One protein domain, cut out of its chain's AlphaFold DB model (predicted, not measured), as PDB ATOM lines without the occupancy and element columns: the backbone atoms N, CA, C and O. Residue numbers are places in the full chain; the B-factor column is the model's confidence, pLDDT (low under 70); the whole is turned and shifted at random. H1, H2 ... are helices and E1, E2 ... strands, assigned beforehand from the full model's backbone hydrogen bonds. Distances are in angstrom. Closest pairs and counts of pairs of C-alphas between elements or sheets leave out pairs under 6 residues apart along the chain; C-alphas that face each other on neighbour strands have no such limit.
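Overview. This is residues 2 to 165 of the 170 residues of the protein "Sulfotransferase domain-containing protein" of Sphingobacteriales bacterium (UniProt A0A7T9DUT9). A twisted sheet of four parallel strands has H2 over one face and H7 over the opposite one, while H5 and H6 only graze the sheet. H3 and H4 make a small pair off the sheet, and H1 and H8 have their centres farthest from the mean of the C-alphas. The printed part has 164 residues, in the order H1 E1 H2 E2 H3 H4 H5 H6 E3 H7 E4 H8, and its class is mixed, helices and strands. The sheet's order is E2, E3, E1, E4. The whole is compact, with a radius of gyration of the C-alphas of 15.8 A and spans of 40 by 40 by 30 A.

Arrangement. H1, residues 2 to 17, with its residues 9 to 13 alone, only just touches H6, residues 110 to 113, with 3 pairs of C-alphas within 8 A, closest Tyr 9 and Leu 113, 6.5 A. E1, residues 25 to 31, has E3, residues 121 to 125, as a parallel neighbour, with N 27 and O 122 2.8 A apart, and E4, residues 143 to 147, as another, with N 145 and O 28 2.7 A apart. H2, residues 37 to 44, is on the sheet at a height of 8.2 A, over E1 and along the strands at 10 degrees on the local plane; its closest C-alphas with E1 are Thr 37 and Gly 31, 6.3 A. E2, residues 49 to 53, is an edge strand parallel to E3, with N 50 and O 121 2.8 A apart. E1, H2, E2 and E3, H7, E4 are split strand-helix-strand units, each with another strand between its two in the sheet and a right-handed crossover. H3, residues 58 to 64, and H4, residues 67 to 73, only just touch, with 3 pairs within 8 A, closest the C-alphas of Leu 61 and Thr 70, 5.8 A. H5, residues 86 to 96, grazes the sheet with residues 95 to 96; E2, H3 to H6, E3 form a strand-helix-strand unit, two parallel neighbour strands with helices between. H7, residues 133 to 139, is on the opposite face from H2 at a height of 10.1 A, only just over E1 and E4 with 3 C-alphas on each. H8, residues 151 to 159, is not on the sheet and touches no helix. Every O i to N i+4 pair is within hydrogen-bond range in H1, H2, H3, H4, H5, H7 and H8; H6 is too short for one.

Along the chain. H1, 21.6 A long, begins at C-alpha 2 (-13.334, 16.186, -62.334). E1 is 19.9 A and H5 15.2 A. H8, 12.3 A, ends at C-alpha 159 (-0.897, -0.452, -40.061).

Size, cuts and confidence. The C-alphas farthest apart are Leu 4 and Asp 82, 46.8 A. The printed part has no cut. The links H4 to H5 and H5 to H6 are long. Mean pLDDT of the printed part is 89.0; residue 2 and residues 17 to 21 are under 70.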
ATOM      1  N   TYR A   2     -14.566  15.953 -63.118       62.31
ATOM      2  CA  TYR A   2     -13.334  16.186 -62.334       62.31
ATOM      3  C   TYR A   2     -12.025  16.206 -63.150       62.31
ATOM      4  O   TYR A   2     -11.135  16.992 -62.847       62.31
ATOM      5  N   SER A   3     -11.904  15.395 -64.208       72.44
ATOM      6  CA  SER A   3     -10.686  15.313 -65.035       72.44
ATOM      7  C   SER A   3     -10.382  16.598 -65.811       72.44
ATOM      8  O   SER A   3      -9.242  17.043 -65.815       72.44
ATOM      9  N   LEU A   4     -11.400  17.217 -66.420       75.00
ATOM     10  CA  LEU A   4     -11.260  18.490 -67.140       75.00
ATOM     11  C   LEU A   4     -10.856  19.629 -66.199       75.00
ATOM     12  O   LEU A   4     -10.018  20.448 -66.558       75.00
ATOM     13  N   LYS A   5     -11.414  19.652 -64.979       73.75
ATOM     14  CA  LYS A   5     -11.053  20.640 -63.958       73.75
ATOM     15  C   LYS A   5      -9.600  20.472 -63.519       73.75
ATOM     16  O   LYS A   5      -8.883  21.459 -63.495       73.75
ATOM     17  N   ILE A   6      -9.159  19.247 -63.228       78.25
ATOM     18  CA  ILE A   6      -7.755  18.978 -62.884       78.25
ATOM     19  C   ILE A   6      -6.849  19.398 -64.035       78.25
ATOM     20  O   ILE A   6      -5.961  20.197 -63.813       78.25
ATOM     21  N   MET A   7      -7.125  18.971 -65.269       80.50
ATOM     22  CA  MET A   7      -6.318  19.340 -66.437       80.50
ATOM     23  C   MET A   7      -6.204  20.863 -66.616       80.50
ATOM     24  O   MET A   7      -5.109  21.379 -66.831       80.50
ATOM     25  N   TYR A   8      -7.321  21.584 -66.486       80.94
ATOM     26  CA  TYR A   8      -7.348  23.043 -66.561       80.94
ATOM     27  C   TYR A   8      -6.530  23.695 -65.439       80.94
ATOM     28  O   TYR A   8      -5.699  24.558 -65.709       80.94
ATOM     29  N   TYR A   9      -6.711  23.252 -64.191       78.69
ATOM     30  CA  TYR A   9      -5.948  23.761 -63.051       78.69
ATOM     31  C   TYR A   9      -4.464  23.414 -63.148       78.69
ATOM     32  O   TYR A   9      -3.644  24.275 -62.868       78.69
ATOM     33  N   SER A  10      -4.103  22.211 -63.594       79.75
ATOM     34  CA  SER A  10      -2.715  21.816 -63.833       79.75
ATOM     35  C   SER A  10      -2.066  22.722 -64.877       79.75
ATOM     36  O   SER A  10      -0.920  23.121 -64.701       79.75
ATOM     37  N   TYR A  11      -2.786  23.087 -65.943       81.94
ATOM     38  CA  TYR A  11      -2.279  24.021 -66.949       81.94
ATOM     39  C   TYR A  11      -2.098  25.436 -66.385       81.94
ATOM     40  O   TYR A  11      -1.022  26.012 -66.532       81.94
ATOM     41  N   LEU A  12      -3.112  25.979 -65.698       79.25
ATOM     42  CA  LEU A  12      -3.015  27.290 -65.050       79.25
ATOM     43  C   LEU A  12      -1.881  27.327 -64.024       79.25
ATOM     44  O   LEU A  12      -1.081  28.254 -64.033       79.25
ATOM     45  N   TYR A  13      -1.792  26.304 -63.178       78.56
ATOM     46  CA  TYR A  13      -0.726  26.144 -62.202       78.56
ATOM     47  C   TYR A  13       0.634  26.182 -62.894       78.56
ATOM     48  O   TYR A  13       1.428  27.062 -62.598       78.56
ATOM     49  N   LYS A  14       0.874  25.329 -63.899       77.75
ATOM     50  CA  LYS A  14       2.138  25.316 -64.657       77.75
ATOM     51  C   LYS A  14       2.464  26.669 -65.301       77.75
ATOM     52  O   LYS A  14       3.624  27.057 -65.334       77.75
ATOM     53  N   TYR A  15       1.462  27.381 -65.812       76.25
ATOM     54  CA  TYR A  15       1.657  28.663 -66.489       76.25
ATOM     55  C   TYR A  15       1.948  29.827 -65.532       76.25
ATOM     56  O   TYR A  15       2.692  30.737 -65.884       76.25
ATOM     57  N   PHE A  16       1.349  29.832 -64.342       71.69
ATOM     58  CA  PHE A  16       1.488  30.935 -63.388       71.69
ATOM     59  C   PHE A  16       2.540  30.692 -62.317       71.69
ATOM     60  O   PHE A  16       3.128  31.651 -61.836       71.69
ATOM     61  N   TYR A  17       2.826  29.434 -62.001       68.81
ATOM     62  CA  TYR A  17       3.906  29.059 -61.095       68.81
ATOM     63  C   TYR A  17       5.290  29.415 -61.661       68.81
ATOM     64  O   TYR A  17       6.230  29.603 -60.907       68.81
ATOM     65  N   THR A  18       5.419  29.558 -62.985       59.69
ATOM     66  CA  THR A  18       6.655  30.019 -63.644       59.69
ATOM     67  C   THR A  18       6.824  31.538 -63.653       59.69
ATOM     68  O   THR A  18       7.865  32.026 -64.090       59.69
ATOM     69  N   LYS A  19       5.824  32.306 -63.199       64.88
ATOM     70  CA  LYS A  19       6.006  33.738 -62.946       64.88
ATOM     71  C   LYS A  19       6.596  33.914 -61.553       64.88
ATOM     72  O   LYS A  19       6.127  33.274 -60.619       64.88
ATOM     73  N   GLU A  20       7.588  34.797 -61.432       63.00
ATOM     74  CA  GLU A  20       8.201  35.145 -60.146       63.00
ATOM     75  C   GLU A  20       7.121  35.466 -59.108       63.00
ATOM     76  O   GLU A  20       6.374  36.441 -59.230       63.00
ATOM     77  N   ASN A  21       7.033  34.611 -58.092       69.19
ATOM     78  CA  ASN A  21       6.286  34.898 -56.882       69.19
ATOM     79  C   ASN A  21       7.217  35.632 -55.918       69.19
ATOM     80  O   ASN A  21       8.367  35.239 -55.736       69.19
ATOM     81  N   ASN A  22       6.709  36.675 -55.263       77.38
ATOM     82  CA  ASN A  22       7.450  37.423 -54.248       77.38
ATOM     83  C   ASN A  22       7.436  36.664 -52.912       77.38
ATOM     84  O   ASN A  22       6.916  37.162 -51.913       77.38
ATOM     85  N   ILE A  23       7.962  35.437 -52.909       83.88
ATOM     86  CA  ILE A  23       8.042  34.613 -51.706       83.88
ATOM     87  C   ILE A  23       9.053  35.248 -50.752       83.88
ATOM     88  O   ILE A  23      10.235  35.354 -51.064       83.88
ATOM     89  N   ASN A  24       8.589  35.643 -49.571       88.25
ATOM     90  CA  ASN A  24       9.428  36.185 -48.503       88.25
ATOM     91  C   ASN A  24       9.488  35.270 -47.275       88.25
ATOM     92  O   ASN A  24      10.262  35.529 -46.356       88.25
ATOM     93  N   LYS A  25       8.666  34.215 -47.237       93.62
ATOM     94  CA  LYS A  25       8.557  33.324 -46.087       93.62
ATOM     95  C   LYS A  25       8.400  31.872 -46.512       93.62
ATOM     96  O   LYS A  25       7.548  31.542 -47.331       93.62
ATOM     97  N   ASN A  26       9.164  30.988 -45.878       94.88
ATOM     98  CA  ASN A  26       9.153  29.557 -46.164       94.88
ATOM     99  C   ASN A  26       8.897  28.756 -44.888       94.88
ATOM    100  O   ASN A  26       9.752  28.678 -44.012       94.88
ATOM    101  N   ILE A  27       7.713  28.158 -44.771       96.75
ATOM    102  CA  ILE A  27       7.317  27.340 -43.620       96.75
ATOM    103  C   ILE A  27       7.440  25.871 -44.005       96.75
ATOM    104  O   ILE A  27       6.751  25.406 -44.910       96.75
ATOM    105  N   PHE A  28       8.292  25.132 -43.297       97.50
ATOM    106  CA  PHE A  28       8.524  23.710 -43.536       97.50
ATOM    107  C   PHE A  28       7.817  22.891 -42.462       97.50
ATOM    108  O   PHE A  28       8.172  22.976 -41.295       97.50
ATOM    109  N   ILE A  29       6.844  22.066 -42.838       97.88
ATOM    110  CA  ILE A  29       6.195  21.114 -41.935       97.88
ATOM    111  C   ILE A  29       6.792  19.732 -42.176       97.88
ATOM    112  O   ILE A  29       6.625  19.152 -43.251       97.88
ATOM    113  N   SER A  30       7.426  19.176 -41.149       97.12
ATOM    114  CA  SER A  30       7.950  17.816 -41.149       97.12
ATOM    115  C   SER A  30       7.447  17.004 -39.958       97.12
ATOM    116  O   SER A  30       6.775  17.509 -39.060       97.12
ATOM    117  N   GLY A  31       7.719  15.710 -39.988       95.50
ATOM    118  CA  GLY A  31       7.194  14.719 -39.061       95.50
ATOM    119  C   GLY A  31       6.890  13.421 -39.789       95.50
ATOM    120  O   GLY A  31       6.665  13.410 -40.997       95.50
ATOM    121  N   ALA A  32       6.847  12.311 -39.053       93.50
ATOM    122  CA  ALA A  32       6.601  11.003 -39.653       93.50
ATOM    123  C   ALA A  32       5.266  10.962 -40.421       93.50
ATOM    124  O   ALA A  32       4.290  11.632 -40.066       93.50
ATOM    125  N   THR A  33       5.172  10.127 -41.453       92.25
ATOM    126  CA  THR A  33       3.878   9.820 -42.081       92.25
ATOM    127  C   THR A  33       2.860   9.383 -41.018       92.25
ATOM    128  O   THR A  33       3.200   8.644 -40.103       92.25
ATOM    129  N   ARG A  34       1.606   9.856 -41.113       92.75
ATOM    130  CA  ARG A  34       0.530   9.632 -40.112       92.75
ATOM    131  C   ARG A  34       0.718  10.321 -38.743       92.75
ATOM    132  O   ARG A  34      -0.085  10.101 -37.834       92.75
ATOM    133  N   SER A  35       1.695  11.218 -38.594       95.00
ATOM    134  CA  SER A  35       1.885  12.012 -37.362       95.00
ATOM    135  C   SER A  35       0.902  13.178 -37.185       95.00
ATOM    136  O   SER A  35       0.760  13.671 -36.073       95.00
ATOM    137  N   GLY A  36       0.209  13.606 -38.248       95.38
ATOM    138  CA  GLY A  36      -0.685  14.776 -38.226       95.38
ATOM    139  C   GLY A  36      -0.200  15.966 -39.062       95.38
ATOM    140  O   GLY A  36      -0.881  16.980 -39.132       95.38
ATOM    141  N   THR A  37       0.926  15.838 -39.769       96.25
ATOM    142  CA  THR A  37       1.497  16.891 -40.638       96.25
ATOM    143  C   THR A  37       0.534  17.436 -41.688       96.25
ATOM    144  O   THR A  37       0.568  18.621 -41.988       96.25
ATOM    145  N   THR A  38      -0.321  16.582 -42.263       95.12
ATOM    146  CA  THR A  38      -1.311  17.028 -43.258       95.12
ATOM    147  C   THR A  38      -2.392  17.880 -42.599       95.12
ATOM    148  O   THR A  38      -2.693  18.953 -43.100       95.12
ATOM    149  N   TRP A  39      -2.898  17.451 -41.440       95.94
ATOM    150  CA  TRP A  39      -3.895  18.210 -40.686       95.94
ATOM    151  C   TRP A  39      -3.354  19.578 -40.257       95.94
ATOM    152  O   TRP A  39      -4.021  20.590 -40.443       95.94
ATOM    153  N   LEU A  40      -2.111  19.645 -39.764       96.69
ATOM    154  CA  LEU A  40      -1.497  20.928 -39.412       96.69
ATOM    155  C   LEU A  40      -1.349  21.854 -40.628       96.69
ATOM    156  O   LEU A  40      -1.649  23.039 -40.531       96.69
ATOM    157  N   MET A  41      -0.912  21.319 -41.772       96.25
ATOM    158  CA  MET A  41      -0.826  22.078 -43.024       96.25
ATOM    159  C   MET A  41      -2.191  22.659 -43.419       96.25
ATOM    160  O   MET A  41      -2.270  23.827 -43.786       96.25
ATOM    161  N   GLU A  42      -3.265  21.873 -43.311       95.19
ATOM    162  CA  GLU A  42      -4.629  22.332 -43.602       95.19
ATOM    163  C   GLU A  42      -5.094  23.441 -42.651       95.19
ATOM    164  O   GLU A  42      -5.769  24.365 -43.093       95.19
ATOM    165  N   MET A  43      -4.716  23.381 -41.370       96.56
ATOM    166  CA  MET A  43      -5.066  24.411 -40.385       96.56
ATOM    167  C   MET A  43      -4.269  25.709 -40.557       96.56
ATOM    168  O   MET A  43      -4.793  26.784 -40.279       96.56
ATOM    169  N   LEU A  44      -3.008  25.623 -40.989       95.38
ATOM    170  CA  LEU A  44      -2.143  26.791 -41.186       95.38
ATOM    171  C   LEU A  44      -2.364  27.492 -42.529       95.38
ATOM    172  O   LEU A  44      -2.012  28.662 -42.662       95.38
ATOM    173  N   HIS A  45      -2.909  26.791 -43.523       94.25
ATOM    174  CA  HIS A  45      -3.070  27.323 -44.869       94.25
ATOM    175  C   HIS A  45      -3.989  28.553 -44.908       94.25
ATOM    176  O   HIS A  45      -5.152  28.514 -44.500       94.25
ATOM    177  N   THR A  46      -3.493  29.617 -45.535       91.81
ATOM    178  CA  THR A  46      -4.255  30.815 -45.892       91.81
ATOM    179  C   THR A  46      -4.202  31.067 -47.405       91.81
ATOM    180  O   THR A  46      -3.287  30.597 -48.081       91.81
ATOM    181  N   PRO A  47      -5.149  31.831 -47.987       88.69
ATOM    182  CA  PRO A  47      -5.204  32.047 -49.437       88.69
ATOM    183  C   PRO A  47      -3.973  32.708 -50.077       88.69
ATOM    184  O   PRO A  47      -3.830  32.608 -51.291       88.69
ATOM    185  N   ASN A  48      -3.095  33.364 -49.312       88.81
ATOM    186  CA  ASN A  48      -1.820  33.936 -49.774       88.81
ATOM    187  C   ASN A  48      -0.636  32.953 -49.697       88.81
ATOM    188  O   ASN A  48       0.471  33.304 -50.098       88.81
ATOM    189  N   MET A  49      -0.862  31.714 -49.246       90.31
ATOM    190  CA  MET A  49       0.168  30.676 -49.195       90.31
ATOM    191  C   MET A  49       0.180  29.804 -50.449       90.31
ATOM    192  O   MET A  49      -0.873  29.411 -50.958       90.31
ATOM    193  N   GLN A  50       1.372  29.487 -50.939       88.12
ATOM    194  CA  GLN A  50       1.601  28.451 -51.933       88.12
ATOM    195  C   GLN A  50       1.842  27.122 -51.217       88.12
ATOM    196  O   GLN A  50       2.724  27.019 -50.366       88.12
ATOM    197  N   ILE A  51       1.073  26.089 -51.566       89.81
ATOM    198  CA  ILE A  51       1.307  24.740 -51.045       89.81
ATOM    199  C   ILE A  51       2.346  24.028 -51.899       89.81
ATOM    200  O   ILE A  51       2.240  24.004 -53.124       89.81
ATOM    201  N   VAL A  52       3.294  23.381 -51.230       90.31
ATOM    202  CA  VAL A  52       4.185  22.391 -51.831       90.31
ATOM    203  C   VAL A  52       4.038  21.100 -51.038       90.31
ATOM    204  O   VAL A  52       4.269  21.067 -49.828       90.31
ATOM    205  N   TRP A  53       3.603  20.031 -51.700       91.56
ATOM    206  CA  TRP A  53       3.194  18.801 -51.033       91.56
ATOM    207  C   TRP A  53       4.154  17.659 -51.351       91.56
ATOM    208  O   TRP A  53       4.230  17.189 -52.481       91.56
ATOM    209  N   GLU A  54       4.890  17.202 -50.340       92.25
ATOM    210  CA  GLU A  54       5.721  15.995 -50.378       92.25
ATOM    211  C   GLU A  54       6.751  15.988 -51.517       92.25
ATOM    212  O   GLU A  54       6.985  14.955 -52.140       92.25
ATOM    213  N   ALA A  55       7.367  17.136 -51.818       91.88
ATOM    214  CA  ALA A  55       8.305  17.276 -52.937       91.88
ATOM    215  C   ALA A  55       9.509  16.322 -52.851       91.88
ATOM    216  O   ALA A  55       9.998  15.868 -53.878       91.88
ATOM    217  N   THR A  56       9.933  15.976 -51.635       93.12
ATOM    218  CA  THR A  56      11.046  15.056 -51.352       93.12
ATOM    219  C   THR A  56      10.621  13.594 -51.262       93.12
ATOM    220  O   THR A  56      11.430  12.732 -50.916       93.12
ATOM    221  N   LYS A  57       9.348  13.274 -51.517       90.81
ATOM    222  CA  LYS A  57       8.905  11.884 -51.625       90.81
ATOM    223  C   LYS A  57       9.480  11.293 -52.911       90.81
ATOM    224  O   LYS A  57       9.479  11.962 -53.939       90.81
ATOM    225  N   TYR A  58       9.950  10.050 -52.852       89.19
ATOM    226  CA  TYR A  58      10.721   9.420 -53.929       89.19
ATOM    227  C   TYR A  58      10.062   9.546 -55.314       89.19
ATOM    228  O   TYR A  58      10.724   9.910 -56.278       89.19
ATOM    229  N   GLU A  59       8.750   9.323 -55.424       88.25
ATOM    230  CA  GLU A  59       8.050   9.423 -56.710       88.25
ATOM    231  C   GLU A  59       7.959  10.873 -57.216       88.25
ATOM    232  O   GLU A  59       8.079  11.120 -58.411       88.25
ATOM    233  N   ASN A  60       7.805  11.844 -56.312       88.62
ATOM    234  CA  ASN A  60       7.767  13.265 -56.664       88.62
ATOM    235  C   ASN A  60       9.160  13.800 -57.039       88.62
ATOM    236  O   ASN A  60       9.278  14.629 -57.944       88.62
ATOM    237  N   LEU A  61      10.212  13.298 -56.388       90.19
ATOM    238  CA  LEU A  61      11.603  13.578 -56.747       90.19
ATOM    239  C   LEU A  61      11.930  13.063 -58.145       90.19
ATOM    240  O   LEU A  61      12.456  13.829 -58.949       90.19
ATOM    241  N   LEU A  62      11.552  11.823 -58.475       90.12
ATOM    242  CA  LEU A  62      11.764  11.265 -59.816       90.12
ATOM    243  C   LEU A  62      11.088  12.089 -60.919       90.12
ATOM    244  O   LEU A  62      11.611  12.177 -62.024       90.12
ATOM    245  N   ASN A  63       9.948  12.713 -60.619       86.62
ATOM    246  CA  ASN A  63       9.232  13.555 -61.579       86.62
ATOM    247  C   ASN A  63       9.866  14.942 -61.768       86.62
ATOM    248  O   ASN A  63       9.547  15.633 -62.732       86.62
ATOM    249  N   THR A  64      10.723  15.378 -60.841       85.56
ATOM    250  CA  THR A  64      11.271  16.746 -60.807       85.56
ATOM    251  C   THR A  64      12.795  16.799 -60.922       85.56
ATOM    252  O   THR A  64      13.355  17.878 -61.107       85.56
ATOM    253  N   THR A  65      13.476  15.654 -60.835       89.94
ATOM    254  CA  THR A  65      14.940  15.538 -60.783       89.94
ATOM    255  C   THR A  65      15.433  14.291 -61.524       89.94
ATOM    256  O   THR A  65      14.647  13.539 -62.098       89.94
ATOM    257  N   SER A  66      16.749  14.059 -61.537       93.06
ATOM    258  CA  SER A  66      17.326  12.849 -62.128       93.06
ATOM    259  C   SER A  66      17.142  11.617 -61.230       93.06
ATOM    260  O   SER A  66      17.094  11.711 -60.000       93.06
ATOM    261  N   GLU A  67      17.114  10.428 -61.840       94.06
ATOM    262  CA  GLU A  67      17.090   9.156 -61.102       94.06
ATOM    263  C   GLU A  67      18.317   9.009 -60.186       94.06
ATOM    264  O   GLU A  67      18.201   8.508 -59.069       94.06
ATOM    265  N   LYS A  68      19.483   9.489 -60.640       95.50
ATOM    266  CA  LYS A  68      20.723   9.508 -59.854       95.50
ATOM    267  C   LYS A  68      20.541  10.331 -58.576       95.50
ATOM    268  O   LYS A  68      20.710   9.786 -57.490       95.50
ATOM    269  N   PHE A  69      20.121  11.590 -58.708       94.75
ATOM    270  CA  PHE A  69      19.893  12.482 -57.569       94.75
ATOM    271  C   PHE A  69      18.865  11.903 -56.594       94.75
ATOM    272  O   PHE A  69      19.087  11.867 -55.388       94.75
ATOM    273  N   THR A  70      17.754  11.379 -57.118       93.44
ATOM    274  CA  THR A  70      16.689  10.793 -56.292       93.44
ATOM    275  C   THR A  70      17.192   9.601 -55.469       93.44
ATOM    276  O   THR A  70      16.845   9.464 -54.294       93.44
ATOM    277  N   LYS A  71      18.041   8.746 -56.057       93.94
ATOM    278  CA  LYS A  71      18.667   7.621 -55.348       93.94
ATOM    279  C   LYS A  71      19.675   8.079 -54.301       93.94
ATOM    280  O   LYS A  71      19.696   7.505 -53.217       93.94
ATOM    281  N   GLU A  72      20.487   9.083 -54.618       94.88
ATOM    282  CA  GLU A  72      21.495   9.626 -53.701       94.88
ATOM    283  C   GLU A  72      20.853  10.331 -52.502       94.88
ATOM    284  O   GLU A  72      21.296  10.134 -51.372       94.88
ATOM    285  N   LEU A  73      19.782  11.104 -52.719       93.94
ATOM    286  CA  LEU A  73      19.050  11.770 -51.641       93.94
ATOM    287  C   LEU A  73      18.305  10.756 -50.756       93.94
ATOM    288  O   LEU A  73      18.250  10.915 -49.538       93.94
ATOM    289  N   GLY A  74      17.764   9.695 -51.362       91.69
ATOM    290  CA  GLY A  74      17.179   8.557 -50.659       91.69
ATOM    291  C   GLY A  74      15.754   8.773 -50.131       91.69
ATOM    292  O   GLY A  74      15.155   9.841 -50.230       91.69
ATOM    293  N   ILE A  75      15.176   7.705 -49.567       88.75
ATOM    294  CA  ILE A  75      13.784   7.692 -49.074       88.75
ATOM    295  C   ILE A  75      13.643   8.462 -47.755       88.75
ATOM    296  O   ILE A  75      12.620   9.110 -47.528       88.75
ATOM    297  N   ILE A  76      14.665   8.397 -46.897       91.00
ATOM    298  CA  ILE A  76      14.781   9.164 -45.653       91.00
ATOM    299  C   ILE A  76      16.040  10.026 -45.793       91.00
ATOM    300  O   ILE A  76      17.126   9.563 -45.441       91.00
ATOM    301  N   PRO A  77      15.919  11.234 -46.367       93.62
ATOM    302  CA  PRO A  77      17.073  12.057 -46.675       93.62
ATOM    303  C   PRO A  77      17.855  12.467 -45.435       93.62
ATOM    304  O   PRO A  77      17.281  12.870 -44.420       93.62
ATOM    305  N   TYR A  78      19.177  12.415 -45.555       96.00
ATOM    306  CA  TYR A  78      20.112  12.920 -44.564       96.00
ATOM    307  C   TYR A  78      21.316  13.523 -45.279       96.00
ATOM    308  O   TYR A  78      21.976  12.854 -46.071       96.00
ATOM    309  N   ILE A  79      21.604  14.782 -44.967       97.19
ATOM    310  CA  ILE A  79      22.819  15.468 -45.393       97.19
ATOM    311  C   ILE A  79      23.477  16.000 -44.114       97.19
ATOM    312  O   ILE A  79      22.807  16.692 -43.340       97.19
ATOM    313  N   PRO A  80      24.754  15.672 -43.837       97.62
ATOM    314  CA  PRO A  80      25.469  16.250 -42.704       97.62
ATOM    315  C   PRO A  80      25.478  17.778 -42.785       97.62
ATOM    316  O   PRO A  80      25.662  18.331 -43.863       97.62
ATOM    317  N   VAL A  81      25.342  18.467 -41.650       97.19
ATOM    318  CA  VAL A  81      25.206  19.938 -41.576       97.19
ATOM    319  C   VAL A  81      26.316  20.689 -42.330       97.19
ATOM    320  O   VAL A  81      26.060  21.711 -42.960       97.19
ATOM    321  N   ASP A  82      27.546  20.181 -42.318       96.94
ATOM    322  CA  ASP A  82      28.702  20.806 -42.982       96.94
ATOM    323  C   ASP A  82      29.005  20.257 -44.380       96.94
ATOM    324  O   ASP A  82      29.995  20.646 -44.995       96.94
ATOM    325  N   CYS A  83      28.162  19.366 -44.899       97.50
ATOM    326  CA  CYS A  83      28.327  18.817 -46.235       97.50
ATOM    327  C   CYS A  83      28.009  19.871 -47.302       97.50
ATOM    328  O   CYS A  83      26.964  20.528 -47.262       97.50
ATOM    329  N   ILE A  84      28.913  19.985 -48.272       97.25
ATOM    330  CA  ILE A  84      28.715  20.751 -49.498       97.25
ATOM    331  C   ILE A  84      28.201  19.778 -50.553       97.25
ATOM    332  O   ILE A  84      28.889  18.818 -50.905       97.25
ATOM    333  N   TRP A  85      26.986  20.020 -51.031       97.25
ATOM    334  CA  TRP A  85      26.367  19.248 -52.099       97.25
ATOM    335  C   TRP A  85      25.569  20.192 -52.994       97.25
ATOM    336  O   TRP A  85      24.407  20.496 -52.722       97.25
ATOM    337  N   ASP A  86      26.214  20.660 -54.060       97.38
ATOM    338  CA  ASP A  86      25.682  21.721 -54.921       97.38
ATOM    339  C   ASP A  86      24.366  21.324 -55.601       97.38
ATOM    340  O   ASP A  86      23.433  22.120 -55.639       97.38
ATOM    341  N   GLU A  87      24.241  20.072 -56.058       95.94
ATOM    342  CA  GLU A  87      22.997  19.578 -56.672       95.94
ATOM    343  C   GLU A  87      21.817  19.603 -55.681       95.94
ATOM    344  O   GLU A  87      20.705  19.994 -56.039       95.94
ATOM    345  N   ALA A  88      22.046  19.221 -54.417       96.31
ATOM    346  CA  ALA A  88      21.017  19.296 -53.383       96.31
ATOM    347  C   ALA A  88      20.683  20.750 -53.046       96.31
ATOM    348  O   ALA A  88      19.507  21.090 -52.907       96.31
ATOM    349  N   TYR A  89      21.696  21.614 -52.956       97.44
ATOM    350  CA  TYR A  89      21.498  23.042 -52.733       97.44
ATOM    351  C   TYR A  89      20.633  23.652 -53.839       97.44
ATOM    352  O   TYR A  89      19.621  24.275 -53.535       97.44
ATOM    353  N   GLU A  90      20.955  23.402 -55.109       95.38
ATOM    354  CA  GLU A  90      20.189  23.901 -56.254       95.38
ATOM    355  C   GLU A  90      18.736  23.401 -56.236       95.38
ATOM    356  O   GLU A  90      17.806  24.160 -56.520       95.38
ATOM    357  N   TYR A  91      18.512  22.134 -55.878       94.88
ATOM    358  CA  TYR A  91      17.161  21.596 -55.738       94.88
ATOM    359  C   TYR A  91      16.363  22.323 -54.645       94.88
ATOM    360  O   TYR A  91      15.244  22.773 -54.893       94.88
ATOM    361  N   PHE A  92      16.916  22.457 -53.436       95.38
ATOM    362  CA  PHE A  92      16.201  23.098 -52.330       95.38
ATOM    363  C   PHE A  92      16.051  24.607 -52.518       95.38
ATOM    364  O   PHE A  92      15.013  25.153 -52.150       95.38
ATOM    365  N   ASP A  93      17.005  25.257 -53.177       94.25
ATOM    366  CA  ASP A  93      16.893  26.649 -53.595       94.25
ATOM    367  C   ASP A  93      15.702  26.842 -54.545       94.25
ATOM    368  O   ASP A  93      14.830  27.681 -54.301       94.25
ATOM    369  N   LYS A  94      15.569  25.982 -55.564       90.81
ATOM    370  CA  LYS A  94      14.391  25.986 -56.444       90.81
ATOM    371  C   LYS A  94      13.104  25.694 -55.678       90.81
ATOM    372  O   LYS A  94      12.078  26.302 -55.971       90.81
ATOM    373  N   LEU A  95      13.124  24.777 -54.712       90.69
ATOM    374  CA  LEU A  95      11.947  24.432 -53.910       90.69
ATOM    375  C   LEU A  95      11.425  25.645 -53.121       90.69
ATOM    376  O   LEU A  95      10.224  25.904 -53.099       90.69
ATOM    377  N   ILE A  96      12.341  26.381 -52.493       90.50
ATOM    378  CA  ILE A  96      12.085  27.521 -51.603       90.50
ATOM    379  C   ILE A  96      11.691  28.776 -52.382       90.50
ATOM    380  O   ILE A  96      10.868  29.555 -51.916       90.50
ATOM    381  N   HIS A  97      12.205  28.956 -53.595       86.56
ATOM    382  CA  HIS A  97      11.798  30.064 -54.459       86.56
ATOM    383  C   HIS A  97      10.546  29.758 -55.289       86.56
ATOM    384  O   HIS A  97      10.131  30.571 -56.109       86.56
ATOM    385  N   GLY A  98       9.913  28.599 -55.073       76.19
ATOM    386  CA  GLY A  98       8.710  28.222 -55.807       76.19
ATOM    387  C   GLY A  98       8.980  27.956 -57.288       76.19
ATOM    388  O   GLY A  98       8.146  28.263 -58.127       76.19
ATOM    389  N   ASN A  99      10.141  27.387 -57.612       76.44
ATOM    390  CA  ASN A  99      10.572  27.029 -58.965       76.44
ATOM    391  C   ASN A  99      10.477  25.513 -59.240       76.44
ATOM    392  O   ASN A  99      10.924  25.040 -60.285       76.44
ATOM    393  N   ILE A 100       9.881  24.732 -58.325       78.75
ATOM    394  CA  ILE A 100       9.590  23.303 -58.523       78.75
ATOM    395  C   ILE A 100       8.103  23.087 -58.796       78.75
ATOM    396  O   ILE A 100       7.266  22.994 -57.898       78.75
ATOM    397  N   VAL A 101       7.779  22.966 -60.079       76.56
ATOM    398  CA  VAL A 101       6.425  22.660 -60.539       76.56
ATOM    399  C   VAL A 101       6.075  21.221 -60.158       76.56
ATOM    400  O   VAL A 101       6.588  20.269 -60.744       76.56
ATOM    401  N   GLN A 102       5.160  21.052 -59.203       79.56
ATOM    402  CA  GLN A 102       4.597  19.743 -58.886       79.56
ATOM    403  C   GLN A 102       3.542  19.329 -59.912       79.56
ATOM    404  O   GLN A 102       2.725  20.137 -60.365       79.56
ATOM    405  N   GLU A 103       3.530  18.047 -60.265       80.19
ATOM    406  CA  GLU A 103       2.449  17.496 -61.069       80.19
ATOM    407  C   GLU A 103       1.174  17.369 -60.234       80.19
ATOM    408  O   GLU A 103       1.138  16.710 -59.194       80.19
ATOM    409  N   ILE A 104       0.110  18.006 -60.713       80.38
ATOM    410  CA  ILE A 104      -1.213  17.918 -60.108       80.38
ATOM    411  C   ILE A 104      -1.981  16.784 -60.791       80.38
ATOM    412  O   ILE A 104      -2.290  16.855 -61.986       80.38
ATOM    413  N   SER A 105      -2.307  15.756 -60.013       78.50
ATOM    414  CA  SER A 105      -3.078  14.580 -60.411       78.50
ATOM    415  C   SER A 105      -4.353  14.443 -59.566       78.50
ATOM    416  O   SER A 105      -4.676  15.296 -58.738       78.50
ATOM    417  N   LYS A 106      -5.115  13.364 -59.778       78.50
ATOM    418  CA  LYS A 106      -6.303  13.050 -58.961       78.50
ATOM    419  C   LYS A 106      -5.957  12.678 -57.517       78.50
ATOM    420  O   LYS A 106      -6.815  12.825 -56.655       78.50
ATOM    421  N   ASP A 107      -4.733  12.215 -57.285       77.88
ATOM    422  CA  ASP A 107      -4.255  11.761 -55.977       77.88
ATOM    423  C   ASP A 107      -3.529  12.879 -55.210       77.88
ATOM    424  O   ASP A 107      -3.153  12.712 -54.049       77.88
ATOM    425  N   SER A 108      -3.336  14.034 -55.853       80.50
ATOM    426  CA  SER A 108      -2.777  15.231 -55.238       80.50
ATOM    427  C   SER A 108      -3.699  15.788 -54.156       80.50
ATOM    428  O   SER A 108      -4.926  15.766 -54.268       80.50
ATOM    429  N   HIS A 109      -3.096  16.373 -53.122       86.06
ATOM    430  CA  HIS A 109      -3.850  17.070 -52.089       86.06
ATOM    431  C   HIS A 109      -4.673  18.232 -52.685       86.06
ATOM    432  O   HIS A 109      -4.109  19.028 -53.440       86.06
ATOM    433  N   PRO A 110      -5.958  18.425 -52.318       84.62
ATOM    434  CA  PRO A 110      -6.801  19.474 -52.902       84.62
ATOM    435  C   PRO A 110      -6.237  20.892 -52.770       84.62
ATOM    436  O   PRO A 110      -6.474  21.725 -53.637       84.62
ATOM    437  N   LEU A 111      -5.462  21.172 -51.717       86.50
ATOM    438  CA  LEU A 111      -4.831  22.486 -51.533       86.50
ATOM    439  C   LEU A 111      -3.725  22.799 -52.560       86.50
ATOM    440  O   LEU A 111      -3.380  23.966 -52.718       86.50
ATOM    441  N   LEU A 112      -3.214  21.814 -53.310       81.00
ATOM    442  CA  LEU A 112      -2.368  22.083 -54.484       81.00
ATOM    443  C   LEU A 112      -3.144  22.771 -55.616       81.00
ATOM    444  O   LEU A 112      -2.551  23.456 -56.438       81.00
ATOM    445  N   LEU A 113      -4.473  22.622 -55.640       75.12
ATOM    446  CA  LEU A 113      -5.368  23.340 -56.553       75.12
ATOM    447  C   LEU A 113      -5.736  24.736 -56.028       75.12
ATOM    448  O   LEU A 113      -6.635  25.376 -56.580       75.12
ATOM    449  N   SER A 114      -5.110  25.195 -54.938       74.06
ATOM    450  CA  SER A 114      -5.307  26.560 -54.459       74.06
ATOM    451  C   SER A 114      -4.837  27.563 -55.518       74.06
ATOM    452  O   SER A 114      -4.057  27.246 -56.415       74.06
ATOM    453  N   ASN A 115      -5.384  28.777 -55.445       70.31
ATOM    454  CA  ASN A 115      -5.046  29.875 -56.347       70.31
ATOM    455  C   ASN A 115      -3.507  29.998 -56.474       70.31
ATOM    456  O   ASN A 115      -2.900  30.123 -55.424       70.31
ATOM    457  N   PRO A 116      -2.878  29.980 -57.667       70.56
ATOM    458  CA  PRO A 116      -1.423  30.120 -57.819       70.56
ATOM    459  C   PRO A 116      -0.932  31.582 -57.878       70.56
ATOM    460  O   PRO A 116       0.257  31.824 -58.040       70.56
ATOM    461  N   PHE A 117      -1.829  32.569 -57.808       74.06
ATOM    462  CA  PHE A 117      -1.505  33.986 -57.988       74.06
ATOM    463  C   PHE A 117      -1.063  34.657 -56.682       74.06
ATOM    464  O   PHE A 117      -1.693  34.449 -55.642       74.06
ATOM    465  N   ASN A 118      -0.075  35.554 -56.787       74.19
ATOM    466  CA  ASN A 118       0.317  36.531 -55.762       74.19
ATOM    467  C   ASN A 118       0.541  35.911 -54.378       74.19
ATOM    468  O   ASN A 118      -0.121  36.274 -53.402       74.19
ATOM    469  N   LYS A 119       1.465  34.952 -54.312       84.81
ATOM    470  CA  LYS A 119       1.854  34.287 -53.070       84.81
ATOM    471  C   LYS A 119       3.064  34.963 -52.460       84.81
ATOM    472  O   LYS A 119       4.011  35.286 -53.172       84.81
ATOM    473  N   ASP A 120       3.010  35.156 -51.150       89.50
ATOM    474  CA  ASP A 120       4.109  35.708 -50.352       89.50
ATOM    475  C   ASP A 120       4.774  34.640 -49.471       89.50
ATOM    476  O   ASP A 120       5.913  34.800 -49.045       89.50
ATOM    477  N   THR A 121       4.093  33.517 -49.240       91.31
ATOM    478  CA  THR A 121       4.528  32.486 -48.300       91.31
ATOM    479  C   THR A 121       4.444  31.107 -48.936       91.31
ATOM    480  O   THR A 121       3.392  30.716 -49.438       91.31
ATOM    481  N   ASN A 122       5.507  30.316 -48.837       92.06
ATOM    482  CA  ASN A 122       5.451  28.886 -49.111       92.06
ATOM    483  C   ASN A 122       5.110  28.110 -47.835       92.06
ATOM    484  O   ASN A 122       5.746  28.283 -46.795       92.06
ATOM    485  N   LEU A 123       4.135  27.209 -47.934       94.25
ATOM    486  CA  LEU A 123       3.815  26.211 -46.921       94.25
ATOM    487  C   LEU A 123       4.171  24.828 -47.481       94.25
ATOM    488  O   LEU A 123       3.432  24.233 -48.269       94.25
ATOM    489  N   ILE A 124       5.348  24.347 -47.095       94.50
ATOM    490  CA  ILE A 124       6.014  23.180 -47.671       94.50
ATOM    491  C   ILE A 124       5.907  22.016 -46.694       94.50
ATOM    492  O   ILE A 124       6.446  22.062 -45.591       94.50
ATOM    493  N   LYS A 125       5.215  20.947 -47.084       95.75
ATOM    494  CA  LYS A 125       5.002  19.772 -46.233       95.75
ATOM    495  C   LYS A 125       5.827  18.596 -46.734       95.75
ATOM    496  O   LYS A 125       5.587  18.129 -47.841       95.75
ATOM    497  N   LEU A 126       6.738  18.079 -45.907       95.19
ATOM    498  CA  LEU A 126       7.697  17.026 -46.268       95.19
ATOM    499  C   LEU A 126       7.838  16.030 -45.106       95.19
ATOM    500  O   LEU A 126       8.466  16.325 -44.089       95.19
ATOM    501  N   CYS A 127       7.239  14.845 -45.214       93.50
ATOM    502  CA  CYS A 127       7.165  13.897 -44.091       93.50
ATOM    503  C   CYS A 127       8.435  13.056 -43.856       93.50
ATOM    504  O   CYS A 127       8.543  12.360 -42.846       93.50
ATOM    505  N   ASN A 128       9.392  13.079 -44.784       92.88
ATOM    506  CA  ASN A 128      10.591  12.241 -44.729       92.88
ATOM    507  C   ASN A 128      11.880  13.002 -44.385       92.88
ATOM    508  O   ASN A 128      12.918  12.371 -44.226       92.88
ATOM    509  N   ILE A 129      11.830  14.326 -44.222       95.31
ATOM    510  CA  ILE A 129      13.034  15.169 -44.103       95.31
ATOM    511  C   ILE A 129      13.488  15.447 -42.666       95.31
ATOM    512  O   ILE A 129      14.332  16.315 -42.467       95.31
ATOM    513  N   ASN A 130      12.958  14.749 -41.655       95.81
ATOM    514  CA  ASN A 130      13.293  15.019 -40.248       95.81
ATOM    515  C   ASN A 130      14.814  15.098 -40.000       95.81
ATOM    516  O   ASN A 130      15.270  15.965 -39.264       95.81
ATOM    517  N   LEU A 131      15.588  14.205 -40.630       96.12
ATOM    518  CA  LEU A 131      17.049  14.139 -40.496       96.12
ATOM    519  C   LEU A 131      17.788  15.159 -41.374       96.12
ATOM    520  O   LEU A 131      18.949  15.461 -41.117       96.12
ATOM    521  N   LEU A 132      17.122  15.697 -42.392       97.12
ATOM    522  CA  LEU A 132      17.667  16.675 -43.329       97.12
ATOM    523  C   LEU A 132      17.476  18.124 -42.847       97.12
ATOM    524  O   LEU A 132      18.219  19.017 -43.255       97.12
ATOM    525  N   LEU A 133      16.511  18.366 -41.952       97.25
ATOM    526  CA  LEU A 133      16.211  19.698 -41.419       97.25
ATOM    527  C   LEU A 133      17.435  20.477 -40.907       97.25
ATOM    528  O   LEU A 133      17.506  21.662 -41.225       97.25
ATOM    529  N   PRO A 134      18.404  19.885 -40.175       97.75
ATOM    530  CA  PRO A 134      19.578  20.626 -39.714       97.75
ATOM    531  C   PRO A 134      20.398  21.241 -40.854       97.75
ATOM    532  O   PRO A 134      20.822  22.390 -40.757       97.75
ATOM    533  N   TRP A 135      20.587  20.503 -41.952       98.31
ATOM    534  CA  TRP A 135      21.281  21.019 -43.131       98.31
ATOM    535  C   TRP A 135      20.449  22.092 -43.841       98.31
ATOM    536  O   TRP A 135      20.988  23.131 -44.210       98.31
ATOM    537  N   LEU A 136      19.128  21.911 -43.950       97.75
ATOM    538  CA  LEU A 136      18.247  22.922 -44.550       97.75
ATOM    539  C   LEU A 136      18.250  24.238 -43.766       97.75
ATOM    540  O   LEU A 136      18.408  25.293 -44.363       97.75
ATOM    541  N   CYS A 137      18.136  24.180 -42.437       97.19
ATOM    542  CA  CYS A 137      18.114  25.375 -41.584       97.19
ATOM    543  C   CYS A 137      19.442  26.138 -41.599       97.19
ATOM    544  O   CYS A 137      19.467  27.332 -41.325       97.19
ATOM    545  N   LYS A 138      20.556  25.451 -41.877       97.50
ATOM    546  CA  LYS A 138      21.859  26.102 -42.020       97.50
ATOM    547  C   LYS A 138      22.006  26.816 -43.363       97.50
ATOM    548  O   LYS A 138      22.635  27.867 -43.414       97.50
ATOM    549  N   ASN A 139      21.492  26.223 -44.438       97.50
ATOM    550  CA  ASN A 139      21.711  26.713 -45.801       97.50
ATOM    551  C   ASN A 139      20.628  27.689 -46.277       97.50
ATOM    552  O   ASN A 139      20.885  28.473 -47.185       97.50
ATOM    553  N   PHE A 140      19.440  27.661 -45.672       96.38
ATOM    554  CA  PHE A 140      18.290  28.436 -46.126       96.38
ATOM    555  C   PHE A 140      17.540  29.087 -44.964       96.38
ATOM    556  O   PHE A 140      17.430  28.515 -43.878       96.38
ATOM    557  N   ASP A 141      16.953  30.255 -45.225       94.56
ATOM    558  CA  ASP A 141      16.044  30.920 -44.291       94.56
ATOM    559  C   ASP A 141      14.663  30.250 -44.334       94.56
ATOM    560  O   ASP A 141      13.782  30.587 -45.133       94.56
ATOM    561  N   ILE A 142      14.507  29.218 -43.505       95.88
ATOM    562  CA  ILE A 142      13.268  28.458 -43.364       95.88
ATOM    563  C   ILE A 142      12.755  28.518 -41.929       95.88
ATOM    564  O   ILE A 142      13.516  28.529 -40.964       95.88
ATOM    565  N   GLN A 143      11.433  28.472 -41.782       97.44
ATOM    566  CA  GLN A 143      10.751  28.285 -40.509       97.44
ATOM    567  C   GLN A 143      10.341  26.806 -40.373       97.44
ATOM    568  O   GLN A 143       9.270  26.425 -40.863       97.44
ATOM    569  N   PRO A 144      11.160  25.943 -39.740       97.38
ATOM    570  CA  PRO A 144      10.838  24.534 -39.572       97.38
ATOM    571  C   PRO A 144       9.797  24.321 -38.463       97.38
ATOM    572  O   PRO A 144       9.862  24.906 -37.384       97.38
ATOM    573  N   ILE A 145       8.856  23.419 -38.711       97.88
ATOM    574  CA  ILE A 145       7.873  22.908 -37.762       97.88
ATOM    575  C   ILE A 145       7.964  21.386 -37.808       97.88
ATOM    576  O   ILE A 145       7.677  20.772 -38.835       97.88
ATOM    577  N   VAL A 146       8.348  20.766 -36.692       97.25
ATOM    578  CA  VAL A 146       8.440  19.306 -36.575       97.25
ATOM    579  C   VAL A 146       7.305  18.798 -35.704       97.25
ATOM    580  O   VAL A 146       7.199  19.162 -34.535       97.25
ATOM    581  N   ILE A 147       6.468  17.927 -36.260       96.31
ATOM    582  CA  ILE A 147       5.428  17.240 -35.502       96.31
ATOM    583  C   ILE A 147       5.979  15.923 -34.980       96.31
ATOM    584  O   ILE A 147       6.350  15.027 -35.743       96.31
ATOM    585  N   ILE A 148       5.955  15.795 -33.658       94.94
ATOM    586  CA  ILE A 148       6.260  14.557 -32.954       94.94
ATOM    587  C   ILE A 148       4.950  14.023 -32.383       94.94
ATOM    588  O   ILE A 148       4.262  14.697 -31.619       94.94
ATOM    589  N   ARG A 149       4.605  12.797 -32.769       95.44
ATOM    590  CA  ARG A 149       3.481  12.029 -32.230       95.44
ATOM    591  C   ARG A 149       4.039  10.765 -31.586       95.44
ATOM    592  O   ARG A 149       5.092  10.292 -32.008       95.44
ATOM    593  N   ASN A 150       3.337  10.224 -30.589       96.75
ATOM    594  CA  ASN A 150       3.695   8.945 -29.982       96.75
ATOM    595  C   ASN A 150       3.983   7.896 -31.084       96.75
ATOM    596  O   ASN A 150       3.136   7.696 -31.963       96.75
ATOM    597  N   PRO A 151       5.163   7.250 -31.075       94.88
ATOM    598  CA  PRO A 151       5.575   6.361 -32.156       94.88
ATOM    599  C   PRO A 151       4.670   5.131 -32.287       94.88
ATOM    600  O   PRO A 151       4.407   4.698 -33.407       94.88
ATOM    601  N   PHE A 152       4.132   4.606 -31.182       96.00
ATOM    602  CA  PHE A 152       3.195   3.482 -31.221       96.00
ATOM    603  C   PHE A 152       1.888   3.871 -31.914       96.00
ATOM    604  O   PHE A 152       1.389   3.114 -32.742       96.00
ATOM    605  N   ASP A 153       1.384   5.081 -31.663       95.62
ATOM    606  CA  ASP A 153       0.184   5.587 -32.334       95.62
ATOM    607  C   ASP A 153       0.415   5.826 -33.830       95.62
ATOM    608  O   ASP A 153      -0.487   5.619 -34.646       95.62
ATOM    609  N   VAL A 154       1.617   6.279 -34.204       94.75
ATOM    610  CA  VAL A 154       2.006   6.451 -35.610       94.75
ATOM    611  C   VAL A 154       2.022   5.101 -36.316       94.75
ATOM    612  O   VAL A 154       1.358   4.961 -37.343       94.75
ATOM    613  N   VAL A 155       2.707   4.106 -35.746       93.31
ATOM    614  CA  VAL A 155       2.786   2.750 -36.308       93.31
ATOM    615  C   VAL A 155       1.398   2.120 -36.391       93.31
ATOM    616  O   VAL A 155       1.009   1.636 -37.450       93.31
ATOM    617  N   LEU A 156       0.597   2.197 -35.325       94.06
ATOM    618  CA  LEU A 156      -0.777   1.695 -35.334       94.06
ATOM    619  C   LEU A 156      -1.627   2.392 -36.408       94.06
ATOM    620  O   LEU A 156      -2.418   1.747 -37.096       94.06
ATOM    621  N   SER A 157      -1.465   3.705 -36.594       93.62
ATOM    622  CA  SER A 157      -2.169   4.433 -37.653       93.62
ATOM    623  C   SER A 157      -1.698   4.046 -39.053       93.62
ATOM    624  O   SER A 157      -2.519   4.039 -39.969       93.62
ATOM    625  N   GLN A 158      -0.408   3.749 -39.231       92.56
ATOM    626  CA  GLN A 158       0.142   3.251 -40.490       92.56
ATOM    627  C   GLN A 158      -0.440   1.873 -40.806       92.56
ATOM    628  O   GLN A 158      -1.046   1.729 -41.858       92.56
ATOM    629  N   LEU A 159      -0.380   0.914 -39.877       91.44
ATOM    630  CA  LEU A 159      -0.897  -0.452 -40.061       91.44
ATOM    631  C   LEU A 159      -2.384  -0.505 -40.456       91.44
ATOM    632  O   LEU A 159      -2.795  -1.399 -41.187       91.44
ATOM    633  N   ASN A 160      -3.186   0.464 -40.011       91.56
ATOM    634  CA  ASN A 160      -4.613   0.560 -40.338       91.56
ATOM    635  C   ASN A 160      -4.918   1.361 -41.621       91.56
ATOM    636  O   ASN A 160      -6.083   1.565 -41.963       91.56
ATOM    637  N   HIS A 161      -3.906   1.884 -42.315       89.44
ATOM    638  CA  HIS A 161      -4.084   2.731 -43.488       89.44
ATOM    639  C   HIS A 161      -3.809   1.961 -44.782       89.44
ATOM    640  O   HIS A 161      -2.760   1.343 -44.931       89.44
ATOM    641  N   ILE A 162      -4.692   2.108 -45.778       87.50
ATOM    642  CA  ILE A 162      -4.621   1.385 -47.063       87.50
ATOM    643  C   ILE A 162      -3.253   1.460 -47.757       87.50
ATOM    644  O   ILE A 162      -2.792   0.479 -48.337       87.50
ATOM    645  N   GLY A 163      -2.577   2.606 -47.648       81.88
ATOM    646  CA  GLY A 163      -1.245   2.830 -48.217       81.88
ATOM    647  C   GLY A 163      -0.131   1.981 -47.596       81.88
ATOM    648  O   GLY A 163       0.947   1.922 -48.168       81.88
ATOM    649  N   TYR A 164      -0.382   1.314 -46.468       85.00
ATOM    650  CA  TYR A 164       0.563   0.449 -45.755       85.00
ATOM    651  C   TYR A 164       0.086  -1.005 -45.688       85.00
ATOM    652  O   TYR A 164       0.739  -1.818 -45.050       85.00
ATOM    653  N   ASN A 165      -0.992  -1.378 -46.388       80.56
ATOM    654  CA  ASN A 165      -1.530  -2.749 -46.385       80.56
ATOM    655  C   ASN A 165      -0.542  -3.826 -46.884       80.56
ATOM    656  O   ASN A 165      -0.819  -5.021 -46.772       80.56
TER     657      ASN A 165